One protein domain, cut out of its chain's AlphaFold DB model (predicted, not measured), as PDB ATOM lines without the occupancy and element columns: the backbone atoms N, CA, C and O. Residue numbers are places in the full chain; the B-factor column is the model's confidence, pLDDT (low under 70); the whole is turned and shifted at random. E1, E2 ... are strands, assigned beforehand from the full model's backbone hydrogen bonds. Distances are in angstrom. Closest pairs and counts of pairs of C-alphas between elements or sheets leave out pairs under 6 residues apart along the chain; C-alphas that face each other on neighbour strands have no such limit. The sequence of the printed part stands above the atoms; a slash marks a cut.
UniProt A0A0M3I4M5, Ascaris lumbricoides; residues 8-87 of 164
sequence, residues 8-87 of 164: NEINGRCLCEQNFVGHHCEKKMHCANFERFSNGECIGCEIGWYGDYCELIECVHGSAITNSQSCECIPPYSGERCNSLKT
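AT A GLANCE: This is residues 8 to 87 of the 164 residues of a protein of Ascaris lumbricoides (UniProt A0A0M3I4M5). Little regular structure: loops strung between two small antiparallel hairpins, E1 with E2 at one end and E3 with E4 toward the other. The printed part has 80 residues, 13 of them in four named strands, in the order E1, E2, E3, E4; the class is all strand. It is loose, radius of gyration of the C-alphas 14.7 A, and flat, 50 by 27 by 13 A.

HOW THE PARTS SIT: E1, residues 8 to 10, and E2, residues 13 to 16, form a hairpin, antiparallel at 142 degrees; N 8 and O 15 are 3.0 A apart, within hydrogen-bond range. E3, residues 62 to 64, and E4, residues 71 to 73, form another at 162 degrees, with N 72 and O 63 at 2.8 A. The two hairpins' strands are apart.

IN THESE COORDINATES: From first to last C-alpha, E2 measures 9.4 A, E1 6.3 A, E3 7.0 A and E4 5.9 A. E1 begins at C-alpha 8 (-13.517, 30.825, 14.349).

THE WHOLE: The farthest C-alphas, Asn 11 and Thr 87, are 52.5 A apart. The 45-residue link E2 to E3 is long. The printed part has no cut; no printed residue is under pLDDT 70.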
ATOM      1  N   ASN A   8     -13.506  31.714  13.196       94.25
ATOM      2  CA  ASN A   8     -13.517  30.825  14.349       94.25
ATOM      3  C   ASN A   8     -12.328  29.871  14.287       94.25
ATOM      4  O   ASN A   8     -11.973  29.368  13.220       94.25
ATOM      5  N   GLU A   9     -11.718  29.601  15.436       93.69
ATOM      6  CA  GLU A   9     -10.643  28.619  15.529       93.69
ATOM      7  C   GLU A   9     -11.228  27.205  15.595       93.69
ATOM      8  O   GLU A   9     -12.020  26.882  16.482       93.69
ATOM      9  N   ILE A  10     -10.838  26.348  14.652       91.81
ATOM     10  CA  ILE A  10     -11.246  24.944  14.595       91.81
ATOM     11  C   ILE A  10      -9.987  24.096  14.415       91.81
ATOM     12  O   ILE A  10      -9.299  24.187  13.398       91.81
ATOM     13  N   ASN A  11      -9.688  23.244  15.400       89.12
ATOM     14  CA  ASN A  11      -8.515  22.359  15.402       89.12
ATOM     15  C   ASN A  11      -7.175  23.096  15.180       89.12
ATOM     16  O   ASN A  11      -6.324  22.622  14.426       89.12
ATOM     17  N   GLY A  12      -6.992  24.265  15.804       85.94
ATOM     18  CA  GLY A  12      -5.748  25.042  15.715       85.94
ATOM     19  C   GLY A  12      -5.540  25.785  14.390       85.94
ATOM     20  O   GLY A  12      -4.435  26.250  14.120       85.94
ATOM     21  N   ARG A  13      -6.572  25.884  13.542       90.31
ATOM     22  CA  ARG A  13      -6.580  26.718  12.331       90.31
ATOM     23  C   ARG A  13      -7.781  27.650  12.334       90.31
ATOM     24  O   ARG A  13      -8.835  27.302  12.861       90.31
ATOM     25  N   CYS A  14      -7.629  28.810  11.706       93.88
ATOM     26  CA  CYS A  14      -8.725  29.752  11.545       93.88
ATOM     27  C   CYS A  14      -9.596  29.380  10.345       93.88
ATOM     28  O   CYS A  14      -9.111  29.269   9.220       93.88
ATOM     29  N   LEU A  15     -10.891  29.196  10.596       93.81
ATOM     30  CA  LEU A  15     -11.917  29.169   9.567       93.81
ATOM     31  C   LEU A  15     -12.460  30.590   9.406       93.81
ATOM     32  O   LEU A  15     -13.134  31.098  10.304       93.81
ATOM     33  N   CYS A  16     -12.138  31.222   8.281       93.81
ATOM     34  CA  CYS A  16     -12.490  32.613   8.034       93.81
ATOM     35  C   CYS A  16     -13.964  32.802   7.684       93.81
ATOM     36  O   CYS A  16     -14.590  31.956   7.042       93.81
ATOM     37  N   GLU A  17     -14.504  33.940   8.111       93.75
ATOM     38  CA  GLU A  17     -15.805  34.431   7.677       93.75
ATOM     39  C   GLU A  17     -15.804  34.764   6.179       93.75
ATOM     40  O   GLU A  17     -14.763  34.905   5.533       93.75
ATOM     41  N   GLN A  18     -17.001  34.907   5.608       88.50
ATOM     42  CA  GLN A  18     -17.146  35.224   4.193       88.50
ATOM     43  C   GLN A  18     -16.471  36.566   3.863       88.50
ATOM     44  O   GLN A  18     -16.731  37.578   4.510       88.50
ATOM     45  N   ASN A  19     -15.660  36.577   2.800       91.56
ATOM     46  CA  ASN A  19     -14.835  37.708   2.350       91.56
ATOM     47  C   ASN A  19     -13.604  38.025   3.218       91.56
ATOM     48  O   ASN A  19     -13.055  39.119   3.089       91.56
ATOM     49  N   PHE A  20     -13.138  37.096   4.055       93.50
ATOM     50  CA  PHE A  20     -11.864  37.223   4.764       93.50
ATOM     51  C   PHE A  20     -10.940  36.041   4.476       93.50
ATOM     52  O   PHE A  20     -11.384  34.907   4.311       93.50
ATOM     53  N   VAL A  21      -9.640  36.322   4.424       92.94
ATOM     54  CA  VAL A  21      -8.560  35.367   4.149       92.94
ATOM     55  C   VAL A  21      -7.317  35.705   4.977       92.94
ATOM     56  O   VAL A  21      -7.259  36.722   5.673       92.94
ATOM     57  N   GLY A  22      -6.306  34.842   4.907       90.88
ATOM     58  CA  GLY A  22      -5.080  34.948   5.696       90.88
ATOM     59  C   GLY A  22      -5.022  33.907   6.808       90.88
ATOM     60  O   GLY A  22      -6.008  33.239   7.116       90.88
ATOM     61  N   HIS A  23      -3.845  33.752   7.408       91.06
ATOM     62  CA  HIS A  23      -3.617  32.730   8.433       91.06
ATOM     63  C   HIS A  23      -4.479  32.966   9.684       91.06
ATOM     64  O   HIS A  23      -4.898  32.017  10.347       91.06
ATOM     65  N   HIS A  24      -4.774  34.231   9.981       92.50
ATOM     66  CA  HIS A  24      -5.600  34.675  11.097       92.50
ATOM     67  C   HIS A  24      -6.878  35.381  10.627       92.50
ATOM     68  O   HIS A  24      -7.520  36.063  11.423       92.50
ATOM     69  N   CYS A  25      -7.276  35.219   9.360       93.12
ATOM     70  CA  CYS A  25      -8.425  35.915   8.770       93.12
ATOM     71  C   CYS A  25      -8.324  37.446   8.899       93.12
ATOM     72  O   CYS A  25      -9.304  38.150   9.150       93.12
ATOM     73  N   GLU A  26      -7.103  37.963   8.800       91.81
ATOM     74  CA  GLU A  26      -6.773  39.369   8.997       91.81
ATOM     75  C   GLU A  26      -6.941  40.218   7.730       91.81
ATOM     76  O   GLU A  26      -6.979  41.444   7.823       91.81
ATOM     77  N   LYS A  27      -7.053  39.585   6.556       93.12
ATOM     78  CA  LYS A  27      -7.158  40.273   5.265       93.12
ATOM     79  C   LYS A  27      -8.575  40.178   4.725       93.12
ATOM     80  O   LYS A  27      -9.138  39.092   4.623       93.12
ATOM     81  N   LYS A  28      -9.139  41.313   4.337       94.19
ATOM     82  CA  LYS A  28     -10.422  41.397   3.646       94.19
ATOM     83  C   LYS A  28     -10.230  41.161   2.148       94.19
ATOM     84  O   LYS A  28      -9.296  41.676   1.544       94.19
ATOM     85  N   MET A  29     -11.126  40.406   1.536       94.31
ATOM     86  CA  MET A  29     -11.155  40.201   0.090       94.31
ATOM     87  C   MET A  29     -11.770  41.422  -0.605       94.31
ATOM     88  O   MET A  29     -12.848  41.875  -0.213       94.31
ATOM     89  N   HIS A  30     -11.124  41.909  -1.665       95.31
ATOM     90  CA  HIS A  30     -11.596  43.025  -2.496       95.31
ATOM     91  C   HIS A  30     -11.962  42.562  -3.910       95.31
ATOM     92  O   HIS A  30     -11.406  43.017  -4.913       95.31
ATOM     93  N   CYS A  31     -12.878  41.597  -4.000       95.75
ATOM     94  CA  CYS A  31     -13.367  41.127  -5.294       95.75
ATOM     95  C   CYS A  31     -14.320  42.157  -5.926       95.75
ATOM     96  O   CYS A  31     -15.169  42.719  -5.240       95.75
ATOM     97  N   ALA A  32     -14.264  42.325  -7.248       95.00
ATOM     98  CA  ALA A  32     -15.098  43.281  -7.984       95.00
ATOM     99  C   ALA A  32     -16.607  42.960  -7.952       95.00
ATOM    100  O   ALA A  32     -17.439  43.841  -8.163       95.00
ATOM    101  N   ASN A  33     -16.970  41.696  -7.735       90.25
ATOM    102  CA  ASN A  33     -18.351  41.221  -7.667       90.25
ATOM    103  C   ASN A  33     -18.516  40.184  -6.540       90.25
ATOM    104  O   ASN A  33     -17.580  39.928  -5.781       90.25
ATOM    105  N   PHE A  34     -19.703  39.583  -6.403       88.50
ATOM    106  CA  PHE A  34     -19.966  38.508  -5.431       88.50
ATOM    107  C   PHE A  34     -19.665  37.100  -5.971       88.50
ATOM    108  O   PHE A  34     -19.759  36.128  -5.225       88.50
ATOM    109  N   GLU A  35     -19.304  36.977  -7.248       89.50
ATOM    110  CA  GLU A  35     -19.031  35.691  -7.886       89.50
ATOM    111  C   GLU A  35     -17.628  35.194  -7.520       89.50
ATOM    112  O   GLU A  35     -16.674  35.968  -7.391       89.50
ATOM    113  N   ARG A  36     -17.497  33.884  -7.311       91.88
ATOM    114  CA  ARG A  36     -16.251  33.241  -6.882       91.88
ATOM    115  C   ARG A  36     -16.012  31.983  -7.701       91.88
ATOM    116  O   ARG A  36     -16.965  31.335  -8.138       91.88
ATOM    117  N   PHE A  37     -14.750  31.612  -7.854       93.44
ATOM    118  CA  PHE A  37     -14.391  30.275  -8.310       93.44
ATOM    119  C   PHE A  37     -14.769  29.224  -7.252       93.44
ATOM    120  O   PHE A  37     -15.033  29.540  -6.091       93.44
ATOM    121  N   SER A  38     -14.792  27.945  -7.634       90.69
ATOM    122  CA  SER A  38     -15.187  26.843  -6.739       90.69
ATOM    123  C   SER A  38     -14.274  26.665  -5.518       90.69
ATOM    124  O   SER A  38     -14.689  26.077  -4.524       90.69
ATOM    125  N   ASN A  39     -13.038  27.159  -5.590       89.56
ATOM    126  CA  ASN A  39     -12.056  27.216  -4.499       89.56
ATOM    127  C   ASN A  39     -12.203  28.473  -3.612       89.56
ATOM    128  O   ASN A  39     -11.442  28.636  -2.660       89.56
ATOM    129  N   GLY A  40     -13.164  29.354  -3.911       89.50
ATOM    130  CA  GLY A  40     -13.418  30.593  -3.178       89.50
ATOM    131  C   GLY A  40     -12.609  31.805  -3.650       89.50
ATOM    132  O   GLY A  40     -12.780  32.878  -3.078       89.50
ATOM    133  N   GLU A  41     -11.766  31.668  -4.676       93.31
ATOM    134  CA  GLU A  41     -10.998  32.779  -5.259       93.31
ATOM    135  C   GLU A  41     -11.906  33.797  -5.961       93.31
ATOM    136  O   GLU A  41     -13.014  33.482  -6.418       93.31
ATOM    137  N   CYS A  42     -11.442  35.043  -6.046       95.12
ATOM    138  CA  CYS A  42     -12.168  36.092  -6.750       95.12
ATOM    139  C   CYS A  42     -12.075  35.878  -8.269       95.12
ATOM    140  O   CYS A  42     -10.994  35.643  -8.798       95.12
ATOM    141  N   ILE A  43     -13.183  36.057  -8.997       94.81
ATOM    142  CA  ILE A  43     -13.149  36.057 -10.476       94.81
ATOM    143  C   ILE A  43     -12.420  37.298 -11.018       94.81
ATOM    144  O   ILE A  43     -11.775  37.250 -12.063       94.81
ATOM    145  N   GLY A  44     -12.504  38.414 -10.294       95.31
ATOM    146  CA  GLY A  44     -11.768  39.636 -10.590       95.31
ATOM    147  C   GLY A  44     -11.694  40.551  -9.374       95.31
ATOM    148  O   GLY A  44     -12.518  40.445  -8.459       95.31
ATOM    149  N   CYS A  45     -10.716  41.454  -9.377       96.69
ATOM    150  CA  CYS A  45     -10.439  42.367  -8.271       96.69
ATOM    151  C   CYS A  45     -10.982  43.774  -8.509       96.69
ATOM    152  O   CYS A  45     -11.056  44.248  -9.644       96.69
ATOM    153  N   GLU A  46     -11.339  44.452  -7.418       95.94
ATOM    154  CA  GLU A  46     -11.560  45.896  -7.415       95.94
ATOM    155  C   GLU A  46     -10.299  46.635  -7.890       95.94
ATOM    156  O   GLU A  46      -9.180  46.130  -7.787       95.94
ATOM    157  N   ILE A  47     -10.463  47.861  -8.395       94.00
ATOM    158  CA  ILE A  47      -9.352  48.620  -8.981       94.00
ATOM    159  C   ILE A  47      -8.224  48.820  -7.955       94.00
ATOM    160  O   ILE A  47      -8.402  49.420  -6.891       94.00
ATOM    161  N   GLY A  48      -7.051  48.316  -8.341       93.94
ATOM    162  CA  GLY A  48      -5.800  48.301  -7.593       93.94
ATOM    163  C   GLY A  48      -5.679  47.171  -6.560       93.94
ATOM    164  O   GLY A  48      -4.663  47.044  -5.888       93.94
ATOM    165  N   TRP A  49      -6.661  46.304  -6.387       95.50
ATOM    166  CA  TRP A  49      -6.452  45.081  -5.608       95.50
ATOM    167  C   TRP A  49      -5.967  43.955  -6.517       95.50
ATOM    168  O   TRP A  49      -6.292  43.927  -7.704       95.50
ATOM    169  N   TYR A  50      -5.155  43.051  -5.978       94.69
ATOM    170  CA  TYR A  50      -4.632  41.898  -6.708       94.69
ATOM    171  C   TYR A  50      -4.370  40.712  -5.769       94.69
ATOM    172  O   TYR A  50      -4.519  40.827  -4.549       94.69
ATOM    173  N   GLY A  51      -3.995  39.572  -6.350       93.56
ATOM    174  CA  GLY A  51      -3.894  38.282  -5.661       93.56
ATOM    175  C   GLY A  51      -5.102  37.394  -5.954       93.56
ATOM    176  O   GLY A  51      -6.105  37.861  -6.495       93.56
ATOM    177  N   ASP A  52      -5.003  36.117  -5.593       94.44
ATOM    178  CA  ASP A  52      -6.027  35.109  -5.903       94.44
ATOM    179  C   ASP A  52      -7.361  35.414  -5.189       94.44
ATOM    180  O   ASP A  52      -8.453  35.145  -5.696       94.44
ATOM    181  N   TYR A  53      -7.286  36.070  -4.028       94.94
ATOM    182  CA  TYR A  53      -8.433  36.503  -3.231       94.94
ATOM    183  C   TYR A  53      -8.567  38.035  -3.180       94.94
ATOM    184  O   TYR A  53      -9.320  38.565  -2.356       94.94
ATOM    185  N   CYS A  54      -7.864  38.752  -4.067       95.88
ATOM    186  CA  CYS A  54      -7.806  40.215  -4.109       95.88
ATOM    187  C   CYS A  54      -7.461  40.837  -2.747       95.88
ATOM    188  O   CYS A  54      -8.041  41.836  -2.328       95.88
ATOM    189  N   GLU A  55      -6.558  40.199  -2.015       93.44
ATOM    190  CA  GLU A  55      -6.183  40.546  -0.650       93.44
ATOM    191  C   GLU A  55      -4.959  41.469  -0.580       93.44
ATOM    192  O   GLU A  55      -4.634  41.982   0.496       93.44
ATOM    193  N   LEU A  56      -4.276  41.683  -1.708       93.00
ATOM    194  CA  LEU A  56      -3.069  42.496  -1.807       93.00
ATOM    195  C   LEU A  56      -3.383  43.860  -2.422       93.00
ATOM    196  O   LEU A  56      -4.045  43.969  -3.455       93.00
ATOM    197  N   ILE A  57      -2.871  44.909  -1.783       95.44
ATOM    198  CA  ILE A  57      -3.022  46.289  -2.235       95.44
ATOM    199  C   ILE A  57      -1.872  46.670  -3.180       95.44
ATOM    200  O   ILE A  57      -0.696  46.520  -2.856       95.44
ATOM    201  N   GLU A  58      -2.190  47.174  -4.372       95.06
ATOM    202  CA  GLU A  58      -1.240  47.833  -5.275       95.06
ATOM    203  C   GLU A  58      -0.867  49.244  -4.780       95.06
ATOM    204  O   GLU A  58      -1.729  50.117  -4.613       95.06
ATOM    205  N   CYS A  59       0.427  49.485  -4.589       95.75
ATOM    206  CA  CYS A  59       0.972  50.776  -4.179       95.75
ATOM    207  C   CYS A  59       1.695  51.423  -5.362       95.75
ATOM    208  O   CYS A  59       2.631  50.836  -5.896       95.75
ATOM    209  N   VAL A  60       1.299  52.637  -5.760       95.06
ATOM    210  CA  VAL A  60       1.867  53.300  -6.951       95.06
ATOM    211  C   VAL A  60       3.296  53.792  -6.695       95.06
ATOM    212  O   VAL A  60       4.190  53.573  -7.506       95.06
ATOM    213  N   HIS A  61       3.518  54.442  -5.548       94.94
ATOM    214  CA  HIS A  61       4.820  54.988  -5.142       94.94
ATOM    215  C   HIS A  61       5.196  54.532  -3.728       94.94
ATOM    216  O   HIS A  61       5.239  55.323  -2.783       94.94
ATOM    217  N   GLY A  62       5.428  53.233  -3.566       93.06
ATOM    218  CA  GLY A  62       5.721  52.647  -2.264       93.06
ATOM    219  C   GLY A  62       5.719  51.130  -2.291       93.06
ATOM    220  O   GLY A  62       5.776  50.516  -3.356       93.06
ATOM    221  N   SER A  63       5.621  50.535  -1.110       94.06
ATOM    222  CA  SER A  63       5.538  49.086  -0.928       94.06
ATOM    223  C   SER A  63       4.343  48.704  -0.066       94.06
ATOM    224  O   SER A  63       3.971  49.429   0.855       94.06
ATOM    225  N   ALA A  64       3.745  47.549  -0.358       92.25
ATOM    226  CA  ALA A  64       2.701  46.978   0.484       92.25
ATOM    227  C   ALA A  64       3.309  46.461   1.795       92.25
ATOM    228  O   ALA A  64       4.361  45.816   1.795       92.25
ATOM    229  N   ILE A  65       2.641  46.729   2.912       89.25
ATOM    230  CA  ILE A  65       3.061  46.252   4.229       89.25
ATOM    231  C   ILE A  65       2.580  44.803   4.391       89.25
ATOM    232  O   ILE A  65       1.417  44.496   4.174       89.25
ATOM    233  N   THR A  66       3.456  43.875   4.778       77.00
ATOM    234  CA  THR A  66       3.185  42.421   4.719       77.00
ATOM    235  C   THR A  66       2.000  41.939   5.565       77.00
ATOM    236  O   THR A  66       1.335  40.974   5.190       77.00
ATOM    237  N   ASN A  67       1.723  42.616   6.683       77.00
ATOM    238  CA  ASN A  67       0.693  42.232   7.658       77.00
ATOM    239  C   ASN A  67      -0.508  43.184   7.684       77.00
ATOM    240  O   ASN A  67      -1.348  43.093   8.578       77.00
ATOM    241  N   SER A  68      -0.583  44.121   6.746       79.12
ATOM    242  CA  SER A  68      -1.710  45.033   6.633       79.12
ATOM    243  C   SER A  68      -2.082  45.223   5.174       79.12
ATOM    244  O   SER A  68      -1.290  45.023   4.264       79.12
ATOM    245  N   GLN A  69      -3.322  45.617   4.929       91.50
ATOM    246  CA  GLN A  69      -3.774  45.937   3.581       91.50
ATOM    247  C   GLN A  69      -3.576  47.430   3.315       91.50
ATOM    248  O   GLN A  69      -4.519  48.160   3.030       91.50
ATOM    249  N   SER A  70      -2.342  47.901   3.507       93.75
ATOM    250  CA  SER A  70      -1.977  49.313   3.401       93.75
ATOM    251  C   SER A  70      -0.591  49.498   2.791       93.75
ATOM    252  O   SER A  70       0.265  48.613   2.863       93.75
ATOM    253  N   CYS A  71      -0.364  50.679   2.225       95.56
ATOM    254  CA  CYS A  71       0.897  51.037   1.594       95.56
ATOM    255  C   CYS A  71       1.801  51.858   2.519       95.56
ATOM    256  O   CYS A  71       1.351  52.781   3.198       95.56
ATOM    257  N   GLU A  72       3.097  51.565   2.481       95.25
ATOM    258  CA  GLU A  72       4.152  52.447   2.966       95.25
ATOM    259  C   GLU A  72       4.639  53.315   1.800       95.25
ATOM    260  O   GLU A  72       5.257  52.822   0.853       95.25
ATOM    261  N   CYS A  73       4.312  54.608   1.837       94.75
ATOM    262  CA  CYS A  73       4.602  55.529   0.742       94.75
ATOM    263  C   CYS A  73       6.008  56.117   0.820       94.75
ATOM    264  O   CYS A  73       6.480  56.512   1.886       94.75
ATOM    265  N   ILE A  74       6.644  56.270  -0.343       93.31
ATOM    266  CA  ILE A  74       7.909  56.994  -0.460       93.31
ATOM    267  C   ILE A  74       7.604  58.500  -0.500       93.31
ATOM    268  O   ILE A  74       6.859  58.946  -1.377       93.31
ATOM    269  N   PRO A  75       8.187  59.325   0.389       88.69
ATOM    270  CA  PRO A  75       7.980  60.770   0.342       88.69
ATOM    271  C   PRO A  75       8.436  61.388  -0.996       88.69
ATOM    272  O   PRO A  75       9.466  60.969  -1.532       88.69
ATOM    273  N   PRO A  76       7.745  62.421  -1.520       89.31
ATOM    274  CA  PRO A  76       6.627  63.155  -0.914       89.31
ATOM    275  C   PRO A  76       5.231  62.585  -1.243       89.31
ATOM    276  O   PRO A  76       4.236  63.282  -1.049       89.31
ATOM    277  N   TYR A  77       5.134  61.365  -1.777       91.69
ATOM    278  CA  TYR A  77       3.848  60.769  -2.137       91.69
ATOM    279  C   TYR A  77       3.056  60.340  -0.898       91.69
ATOM    280  O   TYR A  77       3.618  59.918   0.113       91.69
ATOM    281  N   SER A  78       1.734  60.448  -0.992       91.25
ATOM    282  CA  SER A  78       0.788  60.169   0.084       91.25
ATOM    283  C   SER A  78      -0.511  59.546  -0.448       91.25
ATOM    284  O   SER A  78      -0.656  59.273  -1.644       91.25
ATOM    285  N   GLY A  79      -1.471  59.309   0.449       90.44
ATOM    286  CA  GLY A  79      -2.745  58.653   0.146       90.44
ATOM    287  C   GLY A  79      -2.700  57.140   0.361       90.44
ATOM    288  O   GLY A  79      -1.631  56.560   0.511       90.44
ATOM    289  N   GLU A  80      -3.872  56.505   0.362       92.00
ATOM    290  CA  GLU A  80      -4.041  55.069   0.651       92.00
ATOM    291  C   GLU A  80      -3.165  54.171  -0.234       92.00
ATOM    292  O   GLU A  80      -2.615  53.176   0.230       92.00
ATOM    293  N   ARG A  81      -2.989  54.574  -1.497       93.88
ATOM    294  CA  ARG A  81      -2.239  53.835  -2.523       93.88
ATOM    295  C   ARG A  81      -0.980  54.563  -2.996       93.88
ATOM    296  O   ARG A  81      -0.431  54.231  -4.045       93.88
ATOM    297  N   CYS A  82      -0.549  55.594  -2.270       94.81
ATOM    298  CA  CYS A  82       0.606  56.428  -2.624       94.81
ATOM    299  C   CYS A  82       0.499  57.106  -4.006       94.81
ATOM    300  O   CYS A  82       1.496  57.314  -4.695       94.81
ATOM    301  N   ASN A  83      -0.717  57.431  -4.443       93.62
ATOM    302  CA  ASN A  83      -0.994  58.080  -5.727       93.62
ATOM    303  C   ASN A  83      -1.224  59.596  -5.603       93.62
ATOM    304  O   ASN A  83      -1.333  60.286  -6.615       93.62
ATOM    305  N   SER A  84      -1.312  60.121  -4.381       91.75
ATOM    306  CA  SER A  84      -1.535  61.538  -4.126       91.75
ATOM    307  C   SER A  84      -0.197  62.254  -3.982       91.75
ATOM    308  O   SER A  84       0.655  61.868  -3.187       91.75
ATOM    309  N   LEU A  85      -0.033  63.338  -4.734       87.69
ATOM    310  CA  LEU A  85       1.094  64.250  -4.619       87.69
ATOM    311  C   LEU A  85       0.544  65.637  -4.280       87.69
ATOM    312  O   LEU A  85       0.129  66.387  -5.163       87.69
ATOM    313  N   LYS A  86       0.483  65.965  -2.986       84.88
ATOM    314  CA  LYS A  86      -0.044  67.257  -2.530       84.88
ATOM    315  C   LYS A  86       1.071  68.276  -2.401       84.88
ATOM    316  O   LYS A  86       2.140  67.993  -1.869       84.88
ATOM    317  N   THR A  87       0.765  69.508  -2.784       77.38
ATOM    318  CA  THR A  87       1.650  70.663  -2.621       77.38
ATOM    319  C   THR A  87       2.109  70.846  -1.167       77.38
ATOM    320  O   THR A  87       3.256  71.209  -0.928       77.38
TER     321      THR A  87